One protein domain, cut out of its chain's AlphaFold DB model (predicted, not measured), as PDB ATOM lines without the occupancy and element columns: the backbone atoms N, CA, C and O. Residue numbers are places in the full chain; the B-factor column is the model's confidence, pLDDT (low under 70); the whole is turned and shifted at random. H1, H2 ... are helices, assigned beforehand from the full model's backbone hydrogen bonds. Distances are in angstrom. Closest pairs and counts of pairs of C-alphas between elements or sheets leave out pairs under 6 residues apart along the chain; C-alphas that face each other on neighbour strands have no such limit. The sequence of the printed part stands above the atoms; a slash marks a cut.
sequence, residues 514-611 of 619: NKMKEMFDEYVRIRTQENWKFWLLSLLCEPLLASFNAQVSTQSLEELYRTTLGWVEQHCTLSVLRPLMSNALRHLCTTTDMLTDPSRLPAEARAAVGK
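AT A GLANCE: This is residues 514 to 611 of the 619 residues of a protein of Cuerna arida (UniProt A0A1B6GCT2). H2 runs through the middle of a loose, elongated helical body, with H1 folded back beside its first part as a helical hairpin. Past H2, on the side away from H1, H3 and H4 form a wide corner, each crossing H2 steeply, and H5 returns to pack on H1. The printed part has 98 residues with five named helices, H1 to H5 in order, and no named strand; the class is all helix. The radius of gyration of the C-alphas is 15.6 A, and the spans are 49 by 29 by 19 A.

HOW THE PARTS SIT: H1, residues 514 to 530, touches H2, residues 534 to 551, at a shallow tilt of 17 degrees, opposite ways; the closest C-alphas, of Thr 528 and Phe 534, are 5.4 A apart. H2, the hub, has a kink of 41 degrees near residue 541. With residues 544 to 551 alone it touches H3, residues 557 to 571, at a steep tilt of 58 degrees, closest at the C-alphas of Phe 548 and Trp 567, 6.9 A. With residues 536 to 540 alone it touches H4, residues 574 to 591, at a steep tilt of 51 degrees, closest at the C-alphas of Leu 539 and Ala 584, 5.9 A. H5, residues 601 to 609, touches H1 at a shallow tilt of 29 degrees, closest at the C-alphas of Arg 525 and Val 609, 5.3 A. H4 and H5 are apart. Every O i to N i+4 pair is within hydrogen-bond range in H1 and H3, against 11 of 14 in H2, 13 of 14 in H4 and 4 of 5 in H5.

IN THESE COORDINATES: H1 begins at C-alpha 514 (43.887, -6.822, 43.001) and is 24.6 A long. H2 measures 25.1 A, H3 20.7 A and H4 25.2 A. H5 ends at C-alpha 609 (33.977, 5.474, 49.264).

THE WHOLE: The C-alphas farthest apart, of Ser 556 and Thr 596, are 50.5 A apart. The printed part has no cut and no long link. The pLDDT is under 70 at residues 594 to 598 and 610 to 611.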
ATOM      1  N   ASN A 514      44.468  -7.125  41.693       71.88
ATOM      2  CA  ASN A 514      43.887  -6.822  43.001       71.88
ATOM      3  C   ASN A 514      44.649  -5.696  43.718       71.88
ATOM      4  O   ASN A 514      44.014  -4.760  44.193       71.88
ATOM      5  N   LYS A 515      45.992  -5.727  43.745       81.62
ATOM      6  CA  LYS A 515      46.755  -4.694  44.464       81.62
ATOM      7  C   LYS A 515      46.673  -3.315  43.805       81.62
ATOM      8  O   LYS A 515      46.539  -2.315  44.504       81.62
ATOM      9  N   MET A 516      46.685  -3.260  42.471       81.44
ATOM     10  CA  MET A 516      46.437  -2.014  41.735       81.44
ATOM     11  C   MET A 516      45.025  -1.474  41.998       81.44
ATOM     12  O   MET A 516      44.866  -0.265  42.154       81.44
ATOM     13  N   LYS A 517      44.015  -2.353  42.113       82.94
ATOM     14  CA  LYS A 517      42.658  -1.941  42.493       82.94
ATOM     15  C   LYS A 517      42.603  -1.399  43.922       82.94
ATOM     16  O   LYS A 517      42.070  -0.319  44.114       82.94
ATOM     17  N   GLU A 518      43.202  -2.075  44.904       84.88
ATOM     18  CA  GLU A 518      43.278  -1.581  46.293       84.88
ATOM     19  C   GLU A 518      43.909  -0.182  46.376       84.88
ATOM     20  O   GLU A 518      43.399   0.687  47.078       84.88
ATOM     21  N   MET A 519      45.013   0.050  45.654       86.62
ATOM     22  CA  MET A 519      45.679   1.357  45.626       86.62
ATOM     23  C   MET A 519      44.824   2.438  44.956       86.62
ATOM     24  O   MET A 519      44.842   3.585  45.398       86.62
ATOM     25  N   PHE A 520      44.068   2.086  43.914       88.62
ATOM     26  CA  PHE A 520      43.124   3.001  43.277       88.62
ATOM     27  C   PHE A 520      41.927   3.307  44.178       88.62
ATOM     28  O   PHE A 520      41.628   4.477  44.381       88.62
ATOM     29  N   ASP A 521      41.292   2.292  44.768       88.19
ATOM     30  CA  ASP A 521      40.148   2.448  45.672       88.19
ATOM     31  C   ASP A 521      40.523   3.355  46.867       88.19
ATOM     32  O   ASP A 521      39.771   4.264  47.224       88.19
ATOM     33  N   GLU A 522      41.730   3.195  47.423       89.12
ATOM     34  CA  GLU A 522      42.270   4.057  48.486       89.12
ATOM     35  C   GLU A 522      42.607   5.481  48.000       89.12
ATOM     36  O   GLU A 522      42.307   6.460  48.688       89.12
ATOM     37  N   TYR A 523      43.173   5.640  46.798       89.31
ATOM     38  CA  TYR A 523      43.424   6.964  46.214       89.31
ATOM     39  C   TYR A 523      42.118   7.728  45.954       89.31
ATOM     40  O   TYR A 523      42.005   8.908  46.294       89.31
ATOM     41  N   VAL A 524      41.104   7.041  45.419       89.56
ATOM     42  CA  VAL A 524      39.747   7.569  45.247       89.56
ATOM     43  C   VAL A 524      39.160   7.957  46.600       89.56
ATOM     44  O   VAL A 524      38.598   9.043  46.715       89.56
ATOM     45  N   ARG A 525      39.356   7.155  47.653       88.06
ATOM     46  CA  ARG A 525      38.885   7.481  49.009       88.06
ATOM     47  C   ARG A 525      39.461   8.797  49.522       88.06
ATOM     48  O   ARG A 525      38.704   9.634  50.012       88.06
ATOM     49  N   ILE A 526      40.774   8.990  49.402       88.75
ATOM     50  CA  ILE A 526      41.455  10.211  49.853       88.75
ATOM     51  C   ILE A 526      40.975  11.415  49.028       88.75
ATOM     52  O   ILE A 526      40.477  12.393  49.586       88.75
ATOM     53  N   ARG A 527      41.022  11.322  47.693       86.62
ATOM     54  CA  ARG A 527      40.644  12.430  46.802       86.62
ATOM     55  C   ARG A 527      39.159  12.791  46.856       86.62
ATOM     56  O   ARG A 527      38.824  13.968  46.775       86.62
ATOM     57  N   THR A 528      38.256  11.827  47.048       89.19
ATOM     58  CA  THR A 528      36.818  12.092  47.229       89.19
ATOM     59  C   THR A 528      36.507  12.750  48.580       89.19
ATOM     60  O   THR A 528      35.528  13.495  48.679       89.19
ATOM     61  N   GLN A 529      37.325  12.528  49.617       84.56
ATOM     62  CA  GLN A 529      37.198  13.253  50.888       84.56
ATOM     63  C   GLN A 529      37.604  14.729  50.740       84.56
ATOM     64  O   GLN A 529      36.866  15.592  51.222       84.56
ATOM     65  N   GLU A 530      38.699  15.011  50.024       87.31
ATOM     66  CA  GLU A 530      39.136  16.372  49.665       87.31
ATOM     67  C   GLU A 530      38.105  17.084  48.773       87.31
ATOM     68  O   GLU A 530      37.641  18.180  49.086       87.31
ATOM     69  N   ASN A 531      37.715  16.451  47.663       88.25
ATOM     70  CA  ASN A 531      36.789  17.008  46.687       88.25
ATOM     71  C   ASN A 531      35.813  15.937  46.186       88.25
ATOM     72  O   ASN A 531      36.160  15.061  45.394       88.25
ATOM     73  N   TRP A 532      34.547  16.056  46.588       84.69
ATOM     74  CA  TRP A 532      33.506  15.092  46.233       84.69
ATOM     75  C   TRP A 532      33.313  14.930  44.713       84.69
ATOM     76  O   TRP A 532      32.931  13.850  44.269       84.69
ATOM     77  N   LYS A 533      33.624  15.956  43.900       85.62
ATOM     78  CA  LYS A 533      33.515  15.889  42.431       85.62
ATOM     79  C   LYS A 533      34.488  14.873  41.827       85.62
ATOM     80  O   LYS A 533      34.188  14.302  40.783       85.62
ATOM     81  N   PHE A 534      35.608  14.593  42.503       86.75
ATOM     82  CA  PHE A 534      36.565  13.565  42.084       86.75
ATOM     83  C   PHE A 534      35.920  12.176  41.991       86.75
ATOM     84  O   PHE A 534      36.327  11.356  41.172       86.75
ATOM     85  N   TRP A 535      34.866  11.916  42.770       85.25
ATOM     86  CA  TRP A 535      34.142  10.652  42.697       85.25
ATOM     87  C   TRP A 535      33.547  10.397  41.303       85.25
ATOM     88  O   TRP A 535      33.697   9.297  40.777       85.25
ATOM     89  N   LEU A 536      32.986  11.413  40.635       83.06
ATOM     90  CA  LEU A 536      32.460  11.261  39.270       83.06
ATOM     91  C   LEU A 536      33.574  10.910  38.272       83.06
ATOM     92  O   LEU A 536      33.366  10.084  37.385       83.06
ATOM     93  N   LEU A 537      34.765  11.494  38.443       85.44
ATOM     94  CA  LEU A 537      35.943  11.142  37.650       85.44
ATOM     95  C   LEU A 537      36.390   9.698  37.936       85.44
ATOM     96  O   LEU A 537      36.732   8.971  37.008       85.44
ATOM     97  N   SER A 538      36.327   9.246  39.193       87.44
ATOM     98  CA  SER A 538      36.699   7.874  39.559       87.44
ATOM     99  C   SER A 538      35.827   6.808  38.887       87.44
ATOM    100  O   SER A 538      36.371   5.805  38.430       87.44
ATOM    101  N   LEU A 539      34.518   7.057  38.713       84.62
ATOM    102  CA  LEU A 539      33.607   6.156  37.988       84.62
ATOM    103  C   LEU A 539      33.995   5.987  36.508       84.62
ATOM    104  O   LEU A 539      33.725   4.945  35.914       84.62
ATOM    105  N   LEU A 540      34.615   7.004  35.902       85.38
ATOM    106  CA  LEU A 540      35.121   6.947  34.529       85.38
ATOM    107  C   LEU A 540      36.517   6.307  34.468       85.38
ATOM    108  O   LEU A 540      36.814   5.554  33.542       85.38
ATOM    109  N   CYS A 541      37.361   6.562  35.469       85.50
ATOM    110  CA  CYS A 541      38.709   6.009  35.549       85.50
ATOM    111  C   CYS A 541      38.750   4.522  35.943       85.50
ATOM    112  O   CYS A 541      39.663   3.832  35.503       85.50
ATOM    113  N   GLU A 542      37.794   3.999  36.717       86.12
ATOM    114  CA  GLU A 542      37.764   2.583  37.131       86.12
ATOM    115  C   GLU A 542      37.737   1.588  35.942       86.12
ATOM    116  O   GLU A 542      38.623   0.726  35.878       86.12
ATOM    117  N   PRO A 543      36.825   1.695  34.947       84.88
ATOM    118  CA  PRO A 543      36.843   0.806  33.780       84.88
ATOM    119  C   PRO A 543      38.077   1.016  32.888       84.88
ATOM    120  O   PRO A 543      38.594   0.052  32.317       84.88
ATOM    121  N   LEU A 544      38.593   2.250  32.797       86.88
ATOM    122  CA  LEU A 544      39.826   2.538  32.061       86.88
ATOM    123  C   LEU A 544      41.030   1.856  32.725       86.88
ATOM    124  O   LEU A 544      41.756   1.131  32.049       86.88
ATOM    125  N   LEU A 545      41.186   1.982  34.045       86.62
ATOM    126  CA  LEU A 545      42.246   1.339  34.822       86.62
ATOM    127  C   LEU A 545      42.184  -0.193  34.730       86.62
ATOM    128  O   LEU A 545      43.223  -0.847  34.619       86.62
ATOM    129  N   ALA A 546      40.984  -0.779  34.739       84.69
ATOM    130  CA  ALA A 546      40.811  -2.212  34.520       84.69
ATOM    131  C   ALA A 546      41.324  -2.642  33.131       84.69
ATOM    132  O   ALA A 546      42.041  -3.638  33.022       84.69
ATOM    133  N   SER A 547      41.023  -1.871  32.078       86.88
ATOM    134  CA  SER A 547      41.521  -2.150  30.722       86.88
ATOM    135  C   SER A 547      43.036  -1.929  30.580       86.88
ATOM    136  O   SER A 547      43.718  -2.757  29.975       86.88
ATOM    137  N   PHE A 548      43.582  -0.883  31.213       86.44
ATOM    138  CA  PHE A 548      45.014  -0.579  31.250       86.44
ATOM    139  C   PHE A 548      45.804  -1.736  31.874       86.44
ATOM    140  O   PHE A 548      46.715  -2.275  31.251       86.44
ATOM    141  N   ASN A 549      45.409  -2.194  33.068       84.12
ATOM    142  CA  ASN A 549      46.110  -3.279  33.765       84.12
ATOM    143  C   ASN A 549      46.041  -4.635  33.035       84.12
ATOM    144  O   ASN A 549      46.874  -5.508  33.310       84.12
ATOM    145  N   ALA A 550      45.066  -4.809  32.136       81.69
ATOM    146  CA  ALA A 550      44.888  -6.005  31.317       81.69
ATOM    147  C   ALA A 550      45.696  -5.987  30.005       81.69
ATOM    148  O   ALA A 550      46.067  -7.057  29.527       81.69
ATOM    149  N   GLN A 551      45.956  -4.810  29.422       82.69
ATOM    150  CA  GLN A 551      46.589  -4.681  28.100       82.69
ATOM    151  C   GLN A 551      48.020  -4.132  28.133       82.69
ATOM    152  O   GLN A 551      48.809  -4.443  27.242       82.69
ATOM    153  N   VAL A 552      48.375  -3.337  29.144       85.38
ATOM    154  CA  VAL A 552      49.699  -2.715  29.242       85.38
ATOM    155  C   VAL A 552      50.692  -3.658  29.921       85.38
ATOM    156  O   VAL A 552      50.502  -4.114  31.057       85.38
ATOM    157  N   SER A 553      51.774  -3.947  29.200       80.88
ATOM    158  CA  SER A 553      52.844  -4.843  29.629       80.88
ATOM    159  C   SER A 553      53.897  -4.088  30.436       80.88
ATOM    160  O   SER A 553      54.281  -2.975  30.099       80.88
ATOM    161  N   THR A 554      54.408  -4.716  31.493       83.81
ATOM    162  CA  THR A 554      55.512  -4.188  32.316       83.81
ATOM    163  C   THR A 554      56.776  -5.042  32.176       83.81
ATOM    164  O   THR A 554      57.534  -5.181  33.130       83.81
ATOM    165  N   GLN A 555      56.967  -5.689  31.020       80.12
ATOM    166  CA  GLN A 555      58.091  -6.604  30.775       80.12
ATOM    167  C   GLN A 555      59.420  -5.875  30.520       80.12
ATOM    168  O   GLN A 555      60.480  -6.376  30.889       80.12
ATOM    169  N   SER A 556      59.371  -4.700  29.896       87.69
ATOM    170  CA  SER A 556      60.505  -3.793  29.706       87.69
ATOM    171  C   SER A 556      59.992  -2.356  29.589       87.69
ATOM    172  O   SER A 556      58.796  -2.141  29.391       87.69
ATOM    173  N   LEU A 557      60.885  -1.369  29.703       88.88
ATOM    174  CA  LEU A 557      60.526   0.044  29.549       88.88
ATOM    175  C   LEU A 557      60.013   0.353  28.127       88.88
ATOM    176  O   LEU A 557      58.987   1.006  27.970       88.88
ATOM    177  N   GLU A 558      60.684  -0.188  27.108       88.88
ATOM    178  CA  GLU A 558      60.295  -0.091  25.693       88.88
ATOM    179  C   GLU A 558      58.882  -0.657  25.454       88.88
ATOM    180  O   GLU A 558      58.021  -0.017  24.849       88.88
ATOM    181  N   GLU A 559      58.617  -1.855  25.987       87.94
ATOM    182  CA  GLU A 559      57.333  -2.540  25.833       87.94
ATOM    183  C   GLU A 559      56.212  -1.821  26.601       87.94
ATOM    184  O   GLU A 559      55.084  -1.733  26.111       87.94
ATOM    185  N   LEU A 560      56.527  -1.252  27.769       90.06
ATOM    186  CA  LEU A 560      55.618  -0.416  28.551       90.06
ATOM    187  C   LEU A 560      55.201   0.833  27.770       90.06
ATOM    188  O   LEU A 560      54.004   1.092  27.653       90.06
ATOM    189  N   TYR A 561      56.149   1.579  27.191       90.31
ATOM    190  CA  TYR A 561      55.830   2.749  26.366       90.31
ATOM    191  C   TYR A 561      54.977   2.369  25.155       90.31
ATOM    192  O   TYR A 561      53.915   2.956  24.941       90.31
ATOM    193  N   ARG A 562      55.391   1.343  24.401       91.75
ATOM    194  CA  ARG A 562      54.684   0.882  23.200       91.75
ATOM    195  C   ARG A 562      53.252   0.433  23.499       91.75
ATOM    196  O   ARG A 562      52.324   0.840  22.803       91.75
ATOM    197  N   THR A 563      53.060  -0.395  24.529       91.62
ATOM    198  CA  THR A 563      51.726  -0.908  24.890       91.62
ATOM    199  C   THR A 563      50.850   0.154  25.549       91.62
ATOM    200  O   THR A 563      49.647   0.160  25.306       91.62
ATOM    201  N   THR A 564      51.427   1.102  26.296       92.50
ATOM    202  CA  THR A 564      50.682   2.249  26.841       92.50
ATOM    203  C   THR A 564      50.157   3.155  25.730       92.50
ATOM    204  O   THR A 564      48.977   3.495  25.744       92.50
ATOM    205  N   LEU A 565      50.992   3.513  24.745       90.62
ATOM    206  CA  LEU A 565      50.568   4.338  23.608       90.62
ATOM    207  C   LEU A 565      49.454   3.653  22.807       90.62
ATOM    208  O   LEU A 565      48.393   4.244  22.617       90.62
ATOM    209  N   GLY A 566      49.636   2.377  22.449       89.56
ATOM    210  CA  GLY A 566      48.602   1.598  21.762       89.56
ATOM    211  C   GLY A 566      47.304   1.455  22.571       89.56
ATOM    212  O   GLY A 566      46.218   1.498  21.996       89.56
ATOM    213  N   TRP A 567      47.386   1.347  23.903       93.44
ATOM    214  CA  TRP A 567      46.203   1.356  24.767       93.44
ATOM    215  C   TRP A 567      45.475   2.706  24.716       93.44
ATOM    216  O   TRP A 567      44.265   2.715  24.490       93.44
ATOM    217  N   VAL A 568      46.189   3.835  24.854       91.12
ATOM    218  CA  VAL A 568      45.609   5.193  24.783       91.12
ATOM    219  C   VAL A 568      44.934   5.432  23.431       91.12
ATOM    220  O   VAL A 568      43.775   5.845  23.394       91.12
ATOM    221  N   GLU A 569      45.616   5.122  22.326       89.00
ATOM    222  CA  GLU A 569      45.105   5.300  20.958       89.00
ATOM    223  C   GLU A 569      43.833   4.491  20.663       89.00
ATOM    224  O   GLU A 569      43.064   4.861  19.778       89.00
ATOM    225  N   GLN A 570      43.588   3.404  21.400       86.50
ATOM    226  CA  GLN A 570      42.424   2.534  21.214       86.50
ATOM    227  C   GLN A 570      41.302   2.825  22.228       86.50
ATOM    228  O   GLN A 570      40.132   2.910  21.849       86.50
ATOM    229  N   HIS A 571      41.639   3.015  23.507       82.69
ATOM    230  CA  HIS A 571      40.685   3.026  24.627       82.69
ATOM    231  C   HIS A 571      40.351   4.432  25.137       82.69
ATOM    232  O   HIS A 571      39.258   4.639  25.662       82.69
ATOM    233  N   CYS A 572      41.231   5.416  24.923       85.44
ATOM    234  CA  CYS A 572      40.980   6.820  25.269       85.44
ATOM    235  C   CYS A 572      40.389   7.628  24.099       85.44
ATOM    236  O   CYS A 572      40.315   8.855  24.160       85.44
ATOM    237  N   THR A 573      39.946   6.965  23.025       88.31
ATOM    238  CA  THR A 573      39.281   7.639  21.903       88.31
ATOM    239  C   THR A 573      37.925   8.207  22.316       88.31
ATOM    240  O   THR A 573      37.176   7.621  23.102       88.31
ATOM    241  N   LEU A 574      37.548   9.343  21.725       84.50
ATOM    242  CA  LEU A 574      36.282  10.014  22.022       84.50
ATOM    243  C   LEU A 574      35.044   9.144  21.699       84.50
ATOM    244  O   LEU A 574      33.985   9.341  22.294       84.50
ATOM    245  N   SER A 575      35.162   8.176  20.781       85.69
ATOM    246  CA  SER A 575      34.098   7.214  20.459       85.69
ATOM    247  C   SER A 575      33.873   6.170  21.559       85.69
ATOM    248  O   SER A 575      32.733   5.756  21.747       85.69
ATOM    249  N   VAL A 576      34.917   5.786  22.301       83.00
ATOM    250  CA  VAL A 576      34.843   4.868  23.455       83.00
ATOM    251  C   VAL A 576      34.486   5.628  24.737       83.00
ATOM    252  O   VAL A 576      33.650   5.178  25.524       83.00
ATOM    253  N   LEU A 577      35.048   6.827  24.917       84.12
ATOM    254  CA  LEU A 577      34.855   7.639  26.118       84.12
ATOM    255  C   LEU A 577      33.416   8.156  26.277       84.12
ATOM    256  O   LEU A 577      32.904   8.201  27.395       84.12
ATOM    257  N   ARG A 578      32.731   8.512  25.176       86.00
ATOM    258  CA  ARG A 578      31.327   8.972  25.215       86.00
ATOM    259  C   ARG A 578      30.388   7.923  25.849       86.00
ATOM    260  O   ARG A 578      29.756   8.268  26.846       86.00
ATOM    261  N   PRO A 579      30.310   6.661  25.364       83.62
ATOM    262  CA  PRO A 579      29.557   5.597  26.030       83.62
ATOM    263  C   PRO A 579      29.947   5.372  27.492       83.62
ATOM    264  O   PRO A 579      29.058   5.198  28.321       83.62
ATOM    265  N   LEU A 580      31.243   5.398  27.828       82.69
ATOM    266  CA  LEU A 580      31.700   5.237  29.215       82.69
ATOM    267  C   LEU A 580      31.150   6.345  30.119       82.69
ATOM    268  O   LEU A 580      30.591   6.045  31.170       82.69
ATOM    269  N   MET A 581      31.223   7.607  29.690       83.94
ATOM    270  CA  MET A 581      30.708   8.732  30.469       83.94
ATOM    271  C   MET A 581      29.175   8.725  30.553       83.94
ATOM    272  O   MET A 581      28.628   8.955  31.629       83.94
ATOM    273  N   SER A 582      28.463   8.376  29.475       83.81
ATOM    274  CA  SER A 582      27.006   8.177  29.522       83.81
ATOM    275  C   SER A 582      26.598   7.040  30.465       83.81
ATOM    276  O   SER A 582      25.615   7.179  31.189       83.81
ATOM    277  N   ASN A 583      27.356   5.942  30.508       83.81
ATOM    278  CA  ASN A 583      27.110   4.830  31.428       83.81
ATOM    279  C   ASN A 583      27.442   5.194  32.880       83.81
ATOM    280  O   ASN A 583      26.665   4.851  33.765       83.81
ATOM    281  N   ALA A 584      28.532   5.928  33.130       81.94
ATOM    282  CA  ALA A 584      28.890   6.430  34.456       81.94
ATOM    283  C   ALA A 584      27.833   7.410  34.992       81.94
ATOM    284  O   ALA A 584      27.375   7.254  36.122       81.94
ATOM    285  N   LEU A 585      27.373   8.358  34.166       81.44
ATOM    286  CA  LEU A 585      26.285   9.280  34.507       81.44
ATOM    287  C   LEU A 585      24.951   8.548  34.711       81.44
ATOM    288  O   LEU A 585      24.216   8.867  35.640       81.44
ATOM    289  N   ARG A 586      24.640   7.535  33.893       83.19
ATOM    290  CA  ARG A 586      23.441   6.705  34.083       83.19
ATOM    291  C   ARG A 586      23.505   5.923  35.392       83.19
ATOM    292  O   ARG A 586      22.529   5.938  36.130       83.19
ATOM    293  N   HIS A 587      24.636   5.277  35.675       79.00
ATOM    294  CA  HIS A 587      24.876   4.553  36.922       79.00
ATOM    295  C   HIS A 587      24.685   5.489  38.115       79.00
ATOM    296  O   HIS A 587      23.838   5.220  38.962       79.00
ATOM    297  N   LEU A 588      25.362   6.639  38.098       80.31
ATOM    298  CA  LEU A 588      25.237   7.712  39.078       80.31
ATOM    299  C   LEU A 588      23.765   8.096  39.325       80.31
ATOM    300  O   LEU A 588      23.290   7.926  40.446       80.31
ATOM    301  N   CYS A 589      23.017   8.483  38.286       76.44
ATOM    302  CA  CYS A 589      21.590   8.827  38.377       76.44
ATOM    303  C   CYS A 589      20.673   7.681  38.850       76.44
ATOM    304  O   CYS A 589      19.536   7.944  39.228       76.44
ATOM    305  N   THR A 590      21.124   6.421  38.808       80.81
ATOM    306  CA  THR A 590      20.392   5.260  39.354       80.81
ATOM    307  C   THR A 590      20.852   4.823  40.747       80.81
ATOM    308  O   THR A 590      20.157   4.040  41.387       80.81
ATOM    309  N   THR A 591      22.011   5.293  41.220       73.19
ATOM    310  CA  THR A 591      22.589   4.928  42.530       73.19
ATOM    311  C   THR A 591      22.593   6.062  43.552       73.19
ATOM    312  O   THR A 591      22.889   5.818  44.718       73.19
ATOM    313  N   THR A 592      22.304   7.291  43.122       75.06
ATOM    314  CA  THR A 592      22.255   8.497  43.960       75.06
ATOM    315  C   THR A 592      20.940   9.227  43.760       75.06
ATOM    316  O   THR A 592      20.388   9.222  42.659       75.06
ATOM    317  N   ASP A 593      20.485   9.933  44.791       70.62
ATOM    318  CA  ASP A 593      19.253  10.731  44.752       70.62
ATOM    319  C   ASP A 593      19.467  12.087  44.035       70.62
ATOM    320  O   ASP A 593      18.795  13.078  44.295       70.62
ATOM    321  N   MET A 594      20.409  12.154  43.089       68.62
ATOM    322  CA  MET A 594      20.808  13.383  42.386       68.62
ATOM    323  C   MET A 594      19.687  14.077  41.616       68.62
ATOM    324  O   MET A 594      19.711  15.297  41.469       68.62
ATOM    325  N   LEU A 595      18.750  13.299  41.070       63.00
ATOM    326  CA  LEU A 595      17.629  13.822  40.286       63.00
ATOM    327  C   LEU A 595      16.498  14.367  41.173       63.00
ATOM    328  O   LEU A 595      15.634  15.081  40.669       63.00
ATOM    329  N   THR A 596      16.498  14.041  42.468       68.69
ATOM    330  CA  THR A 596      15.516  14.508  43.457       68.69
ATOM    331  C   THR A 596      16.094  15.570  44.393       68.69
ATOM    332  O   THR A 596      15.382  16.511  44.732       68.69
ATOM    333  N   ASP A 597      17.373  15.474  44.766       68.69
ATOM    334  CA  ASP A 597      18.090  16.484  45.548       68.69
ATOM    335  C   ASP A 597      19.600  16.519  45.201       68.69
ATOM    336  O   ASP A 597      20.396  15.729  45.727       68.69
ATOM    337  N   PRO A 598      20.050  17.474  44.362       69.25
ATOM    338  CA  PRO A 598      21.459  17.594  43.989       69.25
ATOM    339  C   PRO A 598      22.371  18.035  45.148       69.25
ATOM    340  O   PRO A 598      23.594  17.938  45.023       69.25
ATOM    341  N   SER A 599      21.826  18.493  46.283       71.94
ATOM    342  CA  SER A 599      22.619  18.909  47.449       71.94
ATOM    343  C   SER A 599      23.145  17.733  48.283       71.94
ATOM    344  O   SER A 599      24.107  17.900  49.036       71.94
ATOM    345  N   ARG A 600      22.579  16.529  48.116       73.88
ATOM    346  CA  ARG A 600      22.984  15.303  48.833       73.88
ATOM    347  C   ARG A 600      24.194  14.591  48.229       73.88
ATOM    348  O   ARG A 600      24.905  13.874  48.936       73.88
ATOM    349  N   LEU A 601      24.489  14.856  46.959       74.25
ATOM    350  CA  LEU A 601      25.621  14.308  46.201       74.25
ATOM    351  C   LEU A 601      26.975  14.339  46.959       74.25
ATOM    352  O   LEU A 601      27.669  13.322  46.979       74.25
ATOM    353  N   PRO A 602      27.367  15.432  47.654       76.38
ATOM    354  CA  PRO A 602      28.625  15.493  48.402       76.38
ATOM    355  C   PRO A 602      28.661  14.594  49.645       76.38
ATOM    356  O   PRO A 602      29.745  14.258  50.127       76.38
ATOM    357  N   ALA A 603      27.504  14.249  50.213       76.81
ATOM    358  CA  ALA A 603      27.403  13.296  51.315       76.81
ATOM    359  C   ALA A 603      27.414  11.858  50.777       76.81
ATOM    360  O   ALA A 603      28.136  11.012  51.300       76.81
ATOM    361  N   GLU A 604      26.690  11.606  49.685       79.94
ATOM    362  CA  GLU A 604      26.605  10.297  49.030       79.94
ATOM    363  C   GLU A 604      27.940   9.856  48.428       79.94
ATOM    364  O   GLU A 604      28.355   8.726  48.666       79.94
ATOM    365  N   ALA A 605      28.682  10.754  47.773       80.44
ATOM    366  CA  ALA A 605      30.034  10.482  47.284       80.44
ATOM    367  C   ALA A 605      30.983  10.056  48.421       80.44
ATOM    368  O   ALA A 605      31.683   9.050  48.318       80.44
ATOM    369  N   ARG A 606      30.970  10.773  49.555       80.44
ATOM    370  CA  ARG A 606      31.796  10.427  50.727       80.44
ATOM    371  C   ARG A 606      31.345   9.119  51.386       80.44
ATOM    372  O   ARG A 606      32.188   8.343  51.827       80.44
ATOM    373  N   ALA A 607      30.041   8.846  51.422       80.25
ATOM    374  CA  ALA A 607      29.489   7.595  51.939       80.25
ATOM    375  C   ALA A 607      29.763   6.392  51.018       80.25
ATOM    376  O   ALA A 607      29.916   5.276  51.513       80.25
ATOM    377  N   ALA A 608      29.848   6.604  49.700       77.69
ATOM    378  CA  ALA A 608      30.153   5.568  48.720       77.69
ATOM    379  C   ALA A 608      31.575   5.023  48.904       77.69
ATOM    380  O   ALA A 608      31.746   3.810  48.982       77.69
ATOM    381  N   VAL A 609      32.575   5.900  49.064       77.56
ATOM    382  CA  VAL A 609      33.977   5.474  49.264       77.56
ATOM    383  C   VAL A 609      34.330   5.210  50.739       77.56
ATOM    384  O   VAL A 609      35.375   4.647  51.046       77.56
ATOM    385  N   GLY A 610      33.448   5.566  51.679       65.38
ATOM    386  CA  GLY A 610      33.574   5.199  53.096       65.38
ATOM    387  C   GLY A 610      33.175   3.751  53.422       65.38
ATOM    388  O   GLY A 610      33.441   3.281  54.528       65.38
ATOM    389  N   LYS A 611      32.532   3.033  52.490       61.81
ATOM    390  CA  LYS A 611      32.152   1.623  52.658       61.81
ATOM    391  C   LYS A 611      33.268   0.716  52.121       61.81
ATOM    392  O   LYS A 611      33.518   0.752  50.918       61.81
TER     393      LYS A 611